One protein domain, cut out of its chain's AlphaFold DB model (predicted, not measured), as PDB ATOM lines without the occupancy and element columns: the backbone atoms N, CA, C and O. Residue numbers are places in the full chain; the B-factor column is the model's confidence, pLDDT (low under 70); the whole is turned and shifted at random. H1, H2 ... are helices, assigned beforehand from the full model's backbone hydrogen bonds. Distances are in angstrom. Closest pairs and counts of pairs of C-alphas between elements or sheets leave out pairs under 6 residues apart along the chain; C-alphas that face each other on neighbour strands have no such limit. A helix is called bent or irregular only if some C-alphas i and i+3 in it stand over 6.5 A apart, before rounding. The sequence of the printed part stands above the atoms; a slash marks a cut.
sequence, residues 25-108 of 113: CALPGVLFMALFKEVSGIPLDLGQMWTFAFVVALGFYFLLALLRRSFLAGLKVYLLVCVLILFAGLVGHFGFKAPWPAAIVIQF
ATOM      1  N   CYS A  25      -4.606  22.054 -12.946       91.69
ATOM      2  CA  CYS A  25      -4.335  22.322 -14.352       91.69
ATOM      3  C   CYS A  25      -3.612  23.657 -14.567       91.69
ATOM      4  O   CYS A  25      -2.891  23.778 -15.550       91.69
ATOM      5  N   ALA A  26      -3.751  24.634 -13.672       93.69
ATOM      6  CA  ALA A  26      -3.057  25.915 -13.761       93.69
ATOM      7  C   ALA A  26      -1.606  25.878 -13.245       93.69
ATOM      8  O   ALA A  26      -0.876  26.839 -13.477       93.69
ATOM      9  N   LEU A  27      -1.156  24.797 -12.588       93.88
ATOM     10  CA  LEU A  27       0.155  24.718 -11.917       93.88
ATOM     11  C   LEU A  27       1.359  25.190 -12.758       93.88
ATOM     12  O   LEU A  27       2.151  25.976 -12.234       93.88
ATOM     13  N   PRO A  28       1.527  24.786 -14.036       94.75
ATOM     14  CA  PRO A  28       2.632  25.283 -14.859       94.75
ATOM     15  C   PRO A  28       2.583  26.801 -15.050       94.75
ATOM     16  O   PRO A  28       3.611  27.472 -14.980       94.75
ATOM     17  N   GLY A  29       1.382  27.347 -15.244       95.56
ATOM     18  CA  GLY A  29       1.162  28.781 -15.361       95.56
ATOM     19  C   GLY A  29       1.390  29.523 -14.051       95.56
ATOM     20  O   GLY A  29       2.020  30.571 -14.061       95.56
ATOM     21  N   VAL A  30       0.944  28.967 -12.922       94.44
ATOM     22  CA  VAL A  30       1.171  29.525 -11.577       94.44
ATOM     23  C   VAL A  30       2.668  29.630 -11.290       94.44
ATOM     24  O   VAL A  30       3.146  30.693 -10.900       94.44
ATOM     25  N   LEU A  31       3.420  28.558 -11.555       93.81
ATOM     26  CA  LEU A  31       4.872  28.542 -11.392       93.81
ATOM     27  C   LEU A  31       5.546  29.582 -12.295       93.81
ATOM     28  O   LEU A  31       6.372  30.361 -11.826       93.81
ATOM     29  N   PHE A  32       5.176  29.621 -13.577       94.25
ATOM     30  CA  PHE A  32       5.736  30.581 -14.526       94.25
ATOM     31  C   PHE A  32       5.446  32.026 -14.116       94.25
ATOM     32  O   PHE A  32       6.349  32.857 -14.111       94.25
ATOM     33  N   MET A  33       4.202  32.327 -13.746       94.75
ATOM     34  CA  MET A  33       3.790  33.676 -13.376       94.75
ATOM     35  C   MET A  33       4.420  34.142 -12.064       94.75
ATOM     36  O   MET A  33       4.765  35.318 -11.965       94.75
ATOM     37  N   ALA A  34       4.632  33.250 -11.092       90.88
ATOM     38  CA  ALA A  34       5.363  33.590  -9.873       90.88
ATOM     39  C   ALA A  34       6.818  33.980 -10.175       90.88
ATOM     40  O   ALA A  34       7.281  35.030  -9.736       90.88
ATOM     41  N   LEU A  35       7.512  33.181 -10.993       90.31
ATOM     42  CA  LEU A  35       8.883  33.479 -11.423       90.31
ATOM     43  C   LEU A  35       8.944  34.757 -12.266       90.31
ATOM     44  O   LEU A  35       9.833  35.586 -12.095       90.31
ATOM     45  N   PHE A  36       7.979  34.945 -13.166       91.88
ATOM     46  CA  PHE A  36       7.884  36.148 -13.982       91.88
ATOM     47  C   PHE A  36       7.693  37.395 -13.121       91.88
ATOM     48  O   PHE A  36       8.356  38.400 -13.364       91.88
ATOM     49  N   LYS A  37       6.821  37.351 -12.110       89.75
ATOM     50  CA  LYS A  37       6.605  38.473 -11.190       89.75
ATOM     51  C   LYS A  37       7.873  38.797 -10.399       89.75
ATOM     52  O   LYS A  37       8.227  39.966 -10.294       89.75
ATOM     53  N   GLU A  38       8.582  37.774  -9.924       87.31
ATOM     54  CA  GLU A  38       9.842  37.927  -9.187       87.31
ATOM     55  C   GLU A  38      10.947  38.571 -10.040       87.31
ATOM     56  O   GLU A  38      11.660  39.452  -9.567       87.31
ATOM     57  N   VAL A  39      11.058  38.185 -11.316       90.31
ATOM     58  CA  VAL A  39      12.106  38.690 -12.221       90.31
ATOM     59  C   VAL A  39      11.741  40.031 -12.865       90.31
ATOM     60  O   VAL A  39      12.606  40.885 -13.041       90.31
ATOM     61  N   SER A  40      10.483  40.223 -13.263       89.69
ATOM     62  CA  SER A  40      10.058  41.412 -14.018       89.69
ATOM     63  C   SER A  40       9.768  42.627 -13.138       89.69
ATOM     64  O   SER A  40       9.800  43.751 -13.634       89.69
ATOM     65  N   GLY A  41       9.441  42.419 -11.857       85.25
ATOM     66  CA  GLY A  41       9.024  43.490 -10.948       85.25
ATOM     67  C   GLY A  41       7.703  44.168 -11.336       85.25
ATOM     68  O   GLY A  41       7.366  45.211 -10.776       85.25
ATOM     69  N   ILE A  42       6.950  43.614 -12.294       87.69
ATOM     70  CA  ILE A  42       5.686  44.197 -12.751       87.69
ATOM     71  C   ILE A  42       4.615  43.980 -11.670       87.69
ATOM     72  O   ILE A  42       4.384  42.835 -11.262       87.69
ATOM     73  N   PRO A  43       3.920  45.043 -11.219       84.62
ATOM     74  CA  PRO A  43       2.844  44.920 -10.248       84.62
ATOM     75  C   PRO A  43       1.608  44.312 -10.921       84.62
ATOM     76  O   PRO A  43       0.755  45.021 -11.448       84.62
ATOM     77  N   LEU A  44       1.536  42.982 -10.931       85.12
ATOM     78  CA  LEU A  44       0.361  42.234 -11.372       85.12
ATOM     79  C   LEU A  44      -0.597  42.029 -10.201       85.12
ATOM     80  O   LEU A  44      -0.188  41.518  -9.146       85.12
ATOM     81  N   ASP A  45      -1.861  42.390 -10.419       88.62
ATOM     82  CA  ASP A  45      -2.941  42.094  -9.483       88.62
ATOM     83  C   ASP A  45      -3.279  40.588  -9.470       88.62
ATOM     84  O   ASP A  45      -2.876  39.820 -10.349       88.62
ATOM     85  N   LEU A  46      -4.017  40.146  -8.448       88.56
ATOM     86  CA  LEU A  46      -4.354  38.733  -8.261       88.56
ATOM     87  C   LEU A  46      -5.169  38.154  -9.435       88.56
ATOM     88  O   LEU A  46      -4.953  37.010  -9.842       88.56
ATOM     89  N   GLY A  47      -6.096  38.935  -9.995       89.38
ATOM     90  CA  GLY A  47      -6.933  38.508 -11.117       89.38
ATOM     91  C   GLY A  47      -6.126  38.347 -12.406       89.38
ATOM     92  O   GLY A  47      -6.284  37.356 -13.125       89.38
ATOM     93  N   GLN A  48      -5.209  39.274 -12.667       91.56
ATOM     94  CA  GLN A  48      -4.240  39.229 -13.754       91.56
ATOM     95  C   GLN A  48      -3.313  38.027 -13.601       91.56
ATOM     96  O   GLN A  48      -3.130  37.281 -14.561       91.56
ATOM     97  N   MET A  49      -2.781  37.785 -12.400       92.56
ATOM     98  CA  MET A  49      -1.929  36.627 -12.125       92.56
ATOM     99  C   MET A  49      -2.621  35.305 -12.467       92.56
ATOM    100  O   MET A  49      -2.047  34.492 -13.193       92.56
ATOM    101  N   TRP A  50      -3.862  35.106 -12.013       92.25
ATOM    102  CA  TRP A  50      -4.639  33.913 -12.359       92.25
ATOM    103  C   TRP A  50      -4.939  33.831 -13.856       92.25
ATOM    104  O   TRP A  50      -4.749  32.779 -14.464       92.25
ATOM    105  N   THR A  51      -5.352  34.939 -14.473       93.19
ATOM    106  CA  THR A  51      -5.688  34.981 -15.903       93.19
ATOM    107  C   THR A  51      -4.488  34.595 -16.763       93.19
ATOM    108  O   THR A  51      -4.587  33.699 -17.602       93.19
ATOM    109  N   PHE A  52      -3.328  35.210 -16.527       94.31
ATOM    110  CA  PHE A  52      -2.114  34.888 -17.270       94.31
ATOM    111  C   PHE A  52      -1.610  33.478 -16.964       94.31
ATOM    112  O   PHE A  52      -1.175  32.792 -17.887       94.31
ATOM    113  N   ALA A  53      -1.745  32.993 -15.726       95.06
ATOM    114  CA  ALA A  53      -1.427  31.605 -15.400       95.06
ATOM    115  C   ALA A  53      -2.278  30.625 -16.228       95.06
ATOM    116  O   ALA A  53      -1.729  29.695 -16.817       95.06
ATOM    117  N   PHE A  54      -3.587  30.854 -16.366       94.38
ATOM    118  CA  PHE A  54      -4.440  30.024 -17.225       94.38
ATOM    119  C   PHE A  54      -4.064  30.119 -18.707       94.38
ATOM    120  O   PHE A  54      -4.035  29.098 -19.394       94.38
ATOM    121  N   VAL A  55      -3.733  31.312 -19.207       95.88
ATOM    122  CA  VAL A  55      -3.283  31.495 -20.598       95.88
ATOM    123  C   VAL A  55      -1.985  30.730 -20.861       95.88
ATOM    124  O   VAL A  55      -1.885  30.012 -21.855       95.88
ATOM    125  N   VAL A  56      -1.008  30.826 -19.957       96.25
ATOM    126  CA  VAL A  56       0.268  30.103 -20.056       96.25
ATOM    127  C   VAL A  56       0.049  28.593 -19.959       96.25
ATOM    128  O   VAL A  56       0.604  27.845 -20.760       96.25
ATOM    129  N   ALA A  57      -0.797  28.140 -19.033       96.38
ATOM    130  CA  ALA A  57      -1.185  26.739 -18.882       96.38
ATOM    131  C   ALA A  57      -1.797  26.173 -20.175       96.38
ATOM    132  O   ALA A  57      -1.345  25.147 -20.689       96.38
ATOM    133  N   LEU A  58      -2.772  26.878 -20.759       96.00
ATOM    134  CA  LEU A  58      -3.379  26.501 -22.037       96.00
ATOM    135  C   LEU A  58      -2.352  26.500 -23.171       96.00
ATOM    136  O   LEU A  58      -2.285  25.532 -23.928       96.00
ATOM    137  N   GLY A  59      -1.526  27.542 -23.273       96.31
ATOM    138  CA  GLY A  59      -0.470  27.632 -24.281       96.31
ATOM    139  C   GLY A  59       0.519  26.468 -24.191       96.31
ATOM    140  O   GLY A  59       0.844  25.851 -25.206       96.31
ATOM    141  N   PHE A  60       0.935  26.105 -22.978       96.38
ATOM    142  CA  PHE A  60       1.826  24.973 -22.741       96.38
ATOM    143  C   PHE A  60       1.166  23.636 -23.096       96.38
ATOM    144  O   PHE A  60       1.788  22.796 -23.749       96.38
ATOM    145  N   TYR A  61      -0.112  23.450 -22.754       96.56
ATOM    146  CA  TYR A  61      -0.875  22.276 -23.176       96.56
ATOM    147  C   TYR A  61      -0.955  22.158 -24.704       96.56
ATOM    148  O   TYR A  61      -0.637  21.098 -25.251       96.56
ATOM    149  N   PHE A  62      -1.327  23.232 -25.408       96.88
ATOM    150  CA  PHE A  62      -1.395  23.225 -26.871       96.88
ATOM    151  C   PHE A  62      -0.031  22.960 -27.502       96.88
ATOM    152  O   PHE A  62       0.059  22.164 -28.437       96.88
ATOM    153  N   LEU A  63       1.041  23.546 -26.963       97.12
ATOM    154  CA  LEU A  63       2.400  23.276 -27.420       97.12
ATOM    155  C   LEU A  63       2.743  21.784 -27.296       97.12
ATOM    156  O   LEU A  63       3.206  21.177 -28.261       97.12
ATOM    157  N   LEU A  64       2.453  21.160 -26.151       96.00
ATOM    158  CA  LEU A  64       2.667  19.723 -25.959       96.00
ATOM    159  C   LEU A  64       1.794  18.870 -26.887       96.00
ATOM    160  O   LEU A  64       2.275  17.880 -27.441       96.00
ATOM    161  N   ALA A  65       0.530  19.245 -27.094       95.44
ATOM    162  CA  ALA A  65      -0.366  18.562 -28.024       95.44
ATOM    163  C   ALA A  65       0.162  18.606 -29.468       95.44
ATOM    164  O   ALA A  65       0.147  17.579 -30.155       95.44
ATOM    165  N   LEU A  66       0.689  19.756 -29.901       96.62
ATOM    166  CA  LEU A  66       1.308  19.939 -31.217       96.62
ATOM    167  C   LEU A  66       2.594  19.114 -31.355       96.62
ATOM    168  O   LEU A  66       2.738  18.367 -32.324       96.62
ATOM    169  N   LEU A  67       3.491  19.174 -30.364       96.62
ATOM    170  CA  LEU A  67       4.744  18.406 -30.353       96.62
ATOM    171  C   LEU A  67       4.495  16.893 -30.393       96.62
ATOM    172  O   LEU A  67       5.224  16.152 -31.050       96.62
ATOM    173  N   ARG A  68       3.444  16.422 -29.716       95.50
ATOM    174  CA  ARG A  68       3.042  15.009 -29.711       95.50
ATOM    175  C   ARG A  68       2.152  14.623 -30.893       95.50
ATOM    176  O   ARG A  68       1.816  13.446 -31.008       95.50
ATOM    177  N   ARG A  69       1.757  15.586 -31.738       94.44
ATOM    178  CA  ARG A  69       0.786  15.423 -32.838       94.44
ATOM    179  C   ARG A  69      -0.507  14.719 -32.395       94.44
ATOM    180  O   ARG A  69      -1.126  13.988 -33.161       94.44
ATOM    181  N   SER A  70      -0.886  14.888 -31.130       95.44
ATOM    182  CA  SER A  70      -2.027  14.217 -30.508       95.44
ATOM    183  C   SER A  70      -2.423  14.954 -29.236       95.44
ATOM    184  O   SER A  70      -1.633  15.046 -28.295       95.44
ATOM    185  N   PHE A  71      -3.673  15.417 -29.184       93.00
ATOM    186  CA  PHE A  71      -4.238  16.074 -28.002       93.00
ATOM    187  C   PHE A  71      -4.192  15.174 -26.768       93.00
ATOM    188  O   PHE A  71      -3.757  15.605 -25.706       93.00
ATOM    189  N   LEU A  72      -4.554  13.896 -26.913       95.25
ATOM    190  CA  LEU A  72      -4.577  12.966 -25.787       95.25
ATOM    191  C   LEU A  72      -3.166  12.657 -25.268       95.25
ATOM    192  O   LEU A  72      -2.953  12.567 -24.060       95.25
ATOM    193  N   ALA A  73      -2.182  12.509 -26.162       94.75
ATOM    194  CA  ALA A  73      -0.794  12.318 -25.748       94.75
ATOM    195  C   ALA A  73      -0.209  13.592 -25.118       94.75
ATOM    196  O   ALA A  73       0.498  13.492 -24.118       94.75
ATOM    197  N   GLY A  74      -0.533  14.770 -25.662       94.44
ATOM    198  CA  GLY A  74      -0.184  16.063 -25.074       94.44
ATOM    199  C   GLY A  74      -0.766  16.231 -23.674       94.44
ATOM    200  O   GLY A  74      -0.034  16.590 -22.759       94.44
ATOM    201  N   LEU A  75      -2.036  15.864 -23.477       95.12
ATOM    202  CA  LEU A  75      -2.712  15.923 -22.179       95.12
ATOM    203  C   LEU A  75      -2.027  15.023 -21.149       95.12
ATOM    204  O   LEU A  75      -1.793  15.453 -20.027       95.12
ATOM    205  N   LYS A  76      -1.646  13.795 -21.523       95.25
ATOM    206  CA  LYS A  76      -0.908  12.889 -20.624       95.25
ATOM    207  C   LYS A  76       0.416  13.495 -20.159       95.25
ATOM    208  O   LYS A  76       0.724  13.440 -18.973       95.25
ATOM    209  N   VAL A  77       1.185  14.074 -21.084       96.38
ATOM    210  CA  VAL A  77       2.455  14.737 -20.748       96.38
ATOM    211  C   VAL A  77       2.200  15.974 -19.888       96.38
ATOM    212  O   VAL A  77       2.895  16.176 -18.901       96.38
ATOM    213  N   TYR A  78       1.178  16.763 -20.211       96.44
ATOM    214  CA  TYR A  78       0.801  17.946 -19.446       96.44
ATOM    215  C   TYR A  78       0.446  17.603 -17.993       96.44
ATOM    216  O   TYR A  78       1.005  18.180 -17.065       96.44
ATOM    217  N   LEU A  79      -0.420  16.606 -17.787       95.69
ATOM    218  CA  LEU A  79      -0.792  16.137 -16.451       95.69
ATOM    219  C   LEU A  79       0.422  15.603 -15.684       95.69
ATOM    220  O   LEU A  79       0.552  15.876 -14.494       95.69
ATOM    221  N   LEU A  80       1.337  14.900 -16.360       96.56
ATOM    222  CA  LEU A  80       2.593  14.466 -15.751       96.56
ATOM    223  C   LEU A  80       3.434  15.662 -15.280       96.56
ATOM    224  O   LEU A  80       3.956  15.627 -14.171       96.56
ATOM    225  N   VAL A  81       3.528  16.735 -16.072       96.31
ATOM    226  CA  VAL A  81       4.223  17.966 -15.664       96.31
ATOM    227  C   VAL A  81       3.558  18.596 -14.437       96.31
ATOM    228  O   VAL A  81       4.264  18.938 -13.492       96.31
ATOM    229  N   CYS A  82       2.225  18.689 -14.394       96.50
ATOM    230  CA  CYS A  82       1.511  19.178 -13.208       96.50
ATOM    231  C   CYS A  82       1.840  18.347 -11.956       96.50
ATOM    232  O   CYS A  82       2.136  18.914 -10.904       96.50
ATOM    233  N   VAL A  83       1.850  17.011 -12.069       95.69
ATOM    234  CA  VAL A  83       2.236  16.118 -10.960       95.69
ATOM    235  C   VAL A  83       3.682  16.363 -10.530       95.69
ATOM    236  O   VAL A  83       3.948  16.438  -9.335       95.69
ATOM    237  N   LEU A  84       4.615  16.516 -11.474       95.94
ATOM    238  CA  LEU A  84       6.025  16.768 -11.166       95.94
ATOM    239  C   LEU A  84       6.235  18.113 -10.466       95.94
ATOM    240  O   LEU A  84       7.009  18.175  -9.515       95.94
ATOM    241  N   ILE A  85       5.530  19.167 -10.887       95.31
ATOM    242  CA  ILE A  85       5.572  20.481 -10.226       95.31
ATOM    243  C   ILE A  85       5.044  20.368  -8.797       95.31
ATOM    244  O   ILE A  85       5.698  20.833  -7.863       95.31
ATOM    245  N   LEU A  86       3.895  19.714  -8.614       93.25
ATOM    246  CA  LEU A  86       3.319  19.499  -7.290       93.25
ATOM    247  C   LEU A  86       4.279  18.704  -6.398       93.25
ATOM    248  O   LEU A  86       4.547  19.101  -5.269       93.25
ATOM    249  N   PHE A  87       4.841  17.613  -6.919       94.44
ATOM    250  CA  PHE A  87       5.802  16.784  -6.202       94.44
ATOM    251  C   PHE A  87       7.065  17.568  -5.829       94.44
ATOM    252  O   PHE A  87       7.499  17.505  -4.684       94.44
ATOM    253  N   ALA A  88       7.623  18.359  -6.750       93.19
ATOM    254  CA  ALA A  88       8.772  19.219  -6.478       93.19
ATOM    255  C   ALA A  88       8.460  20.270  -5.402       93.19
ATOM    256  O   ALA A  88       9.284  20.501  -4.519       93.19
ATOM    257  N   GLY A  89       7.261  20.860  -5.429       91.62
ATOM    258  CA  GLY A  89       6.791  21.777  -4.392       91.62
ATOM    259  C   GLY A  89       6.669  21.098  -3.026       91.62
ATOM    260  O   GLY A  89       7.165  21.627  -2.034       91.62
ATOM    261  N   LEU A  90       6.083  19.898  -2.972       92.06
ATOM    262  CA  LEU A  90       5.934  19.118  -1.740       92.06
ATOM    263  C   LEU A  90       7.285  18.679  -1.169       92.06
ATOM    264  O   LEU A  90       7.547  18.882   0.013       92.06
ATOM    265  N   VAL A  91       8.166  18.111  -1.995       94.56
ATOM    266  CA  VAL A  91       9.513  17.696  -1.580       94.56
ATOM    267  C   VAL A  91      10.351  18.908  -1.176       94.56
ATOM    268  O   VAL A  91      11.041  18.868  -0.159       94.56
ATOM    269  N   GLY A  92      10.258  20.010  -1.920       91.75
ATOM    270  CA  GLY A  92      10.912  21.268  -1.581       91.75
ATOM    271  C   GLY A  92      10.456  21.799  -0.225       91.75
ATOM    272  O   GLY A  92      11.290  22.085   0.629       91.75
ATOM    273  N   HIS A  93       9.144  21.881   0.003       91.31
ATOM    274  CA  HIS A  93       8.579  22.461   1.218       91.31
ATOM    275  C   HIS A  93       8.729  21.546   2.441       91.31
ATOM    276  O   HIS A  93       9.216  21.985   3.478       91.31
ATOM    277  N   PHE A  94       8.349  20.271   2.337       90.56
ATOM    278  CA  PHE A  94       8.346  19.347   3.475       90.56
ATOM    279  C   PHE A  94       9.674  18.612   3.661       90.56
ATOM    280  O   PHE A  94      10.087  18.380   4.795       90.56
ATOM    281  N   GLY A  95      10.350  18.251   2.569       90.81
ATOM    282  CA  GLY A  95      11.632  17.546   2.620       90.81
ATOM    283  C   GLY A  95      12.796  18.488   2.912       90.81
ATOM    284  O   GLY A  95      13.550  18.272   3.857       90.81
ATOM    285  N   PHE A  96      12.919  19.558   2.125       91.75
ATOM    286  CA  PHE A  96      14.056  20.485   2.200       91.75
ATOM    287  C   PHE A  96      13.772  21.783   2.965       91.75
ATOM    288  O   PHE A  96      14.691  22.576   3.154       91.75
ATOM    289  N   LYS A  97      12.529  22.013   3.414       90.69
ATOM    290  CA  LYS A  97      12.106  23.264   4.077       90.69
ATOM    291  C   LYS A  97      12.405  24.515   3.246       90.69
ATOM    292  O   LYS A  97      12.690  25.583   3.784       90.69
ATOM    293  N   ALA A  98      12.351  24.384   1.924       89.00
ATOM    294  CA  ALA A  98      12.599  25.484   1.014       89.00
ATOM    295  C   ALA A  98      11.457  26.523   1.100       89.00
ATOM    296  O   ALA A  98      10.287  26.133   1.182       89.00
ATOM    297  N   PRO A  99      11.763  27.835   1.052       87.44
ATOM    298  CA  PRO A  99      10.753  28.889   1.177       87.44
ATOM    299  C   PRO A  99       9.954  29.120  -0.114       87.44
ATOM    300  O   PRO A  99       8.814  29.580  -0.062       87.44
ATOM    301  N   TRP A 100      10.524  28.779  -1.273       84.31
ATOM    302  CA  TRP A 100       9.947  29.098  -2.581       84.31
ATOM    303  C   TRP A 100       8.546  28.504  -2.839       84.31
ATOM    304  O   TRP A 100       7.728  29.228  -3.401       84.31
ATOM    305  N   PRO A 101       8.179  27.272  -2.412       86.38
ATOM    306  CA  PRO A 101       6.841  26.745  -2.692       86.38
ATOM    307  C   PRO A 101       5.755  27.551  -1.976       86.38
ATOM    308  O   PRO A 101       4.720  27.857  -2.561       86.38
ATOM    309  N   ALA A 102       6.012  27.946  -0.726       85.31
ATOM    310  CA  ALA A 102       5.098  28.785   0.042       85.31
ATOM    311  C   ALA A 102       5.040  30.210  -0.528       85.31
ATOM    312  O   ALA A 102       3.957  30.773  -0.658       85.31
ATOM    313  N   ALA A 103       6.189  30.764  -0.932       86.19
ATOM    314  CA  ALA A 103       6.262  32.085  -1.550       86.19
ATOM    315  C   ALA A 103       5.459  32.173  -2.858       86.19
ATOM    316  O   ALA A 103       4.845  33.204  -3.116       86.19
ATOM    317  N   ILE A 104       5.418  31.103  -3.662       88.06
ATOM    318  CA  ILE A 104       4.544  31.029  -4.843       88.06
ATOM    319  C   ILE A 104       3.081  31.087  -4.411       88.06
ATOM    320  O   ILE A 104       2.335  31.920  -4.908       88.06
ATOM    321  N   VAL A 105       2.668  30.227  -3.477       84.81
ATOM    322  CA  VAL A 105       1.263  30.122  -3.052       84.81
ATOM    323  C   VAL A 105       0.737  31.451  -2.509       84.81
ATOM    324  O   VAL A 105      -0.347  31.875  -2.901       84.81
ATOM    325  N   ILE A 106       1.519  32.142  -1.676       85.81
ATOM    326  CA  ILE A 106       1.131  33.425  -1.070       85.81
ATOM    327  C   ILE A 106       0.818  34.486  -2.135       85.81
ATOM    328  O   ILE A 106      -0.113  35.262  -1.961       85.81
ATOM    329  N   GLN A 107       1.519  34.491  -3.272       85.50
ATOM    330  CA  GLN A 107       1.253  35.455  -4.348       85.50
ATOM    331  C   GLN A 107      -0.094  35.229  -5.060       85.50
ATOM    332  O   GLN A 107      -0.561  36.117  -5.770       85.50
ATOM    333  N   PHE A 108      -0.701  34.049  -4.898       86.44
ATOM    334  CA  PHE A 108      -1.972  33.659  -5.521       86.44
ATOM    335  C   PHE A 108      -3.136  33.571  -4.522       86.44
ATOM    336  O   PHE A 108      -4.227  33.120  -4.888       86.44
TER     337      PHE A 108
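AT A GLANCE: This is residues 25 to 108 of the 113 residues of an uncharacterized protein of Desulfuromonas acetexigens (UniProt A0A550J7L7). Two long helices, H3 and H2, make a V, meeting where H2 ends and H3 begins. H1 lies within the V, crossing H2 at a steep tilt and reaching H3 with its first residues, 25 to 28, and short H4 sits across the open end, packing on H1 and on residues 89 to 93 of H3. The printed part has 84 residues with four named helices, H1 to H4 in chain order, and no named strand; the class is all helix. It is only just compact, close to loose, with a radius of gyration of the C-alphas of 13.7 A and spans of 37 by 31 by 18 A.

HOW THE PARTS SIT: H3, residues 71 to 95, touches H2, residues 46 to 67, through residues 71 to 78 and 60 to 67 alone; their closest C-alphas, Gly 74 and Ala 65, are 3.9 A apart. They run opposite ways at a steep tilt of 51 degrees. H1, residues 25 to 40, touches H2 at a steep tilt of 63 degrees, opposite ways, with the closest C-alphas, Gly 29 and Ala 53, 3.8 A apart. With residues 25 to 28 alone H1 touches H3, the closest C-alphas, Leu 27 and Cys 82, being 5.8 A apart. H4, residues 100 to 107, is about perpendicular to H3, at 73 degrees, and touches its residues 89 to 93 alone, closest at the C-alphas of Pro 101 and Gly 89, 5.3 A. H4 also touches H1, closest at the C-alphas of Ile 104 and Ala 34, 5.7 A. The helix packing is mostly crossed, with 0 of 5 touching pairs at a shallow tilt. Every O i to N i+4 pair is within hydrogen-bond range in H2 and H3, against 11 of 12 in H1 and 3 of 4 in H4.

IN THESE COORDINATES: H3 is 34.5 A long, from C-alpha 71 at (-4.238, 16.074, -28.002); H2 is 31.4 A. H1, 23.9 A, begins at (-4.335, 22.322, -14.352) and is irregular, with C-alphas 25 and 28 7.6 A apart. H4, 10.9 A, ends at C-alpha 107, (1.253, 35.455, -4.348).

THE WHOLE: The C-alphas of Arg 69 and Lys 97, the two farthest apart, are 39.4 A apart. The printed part has no cut, and its three links are tight. Mean pLDDT of the printed part is 92.4; no printed residue is under 70.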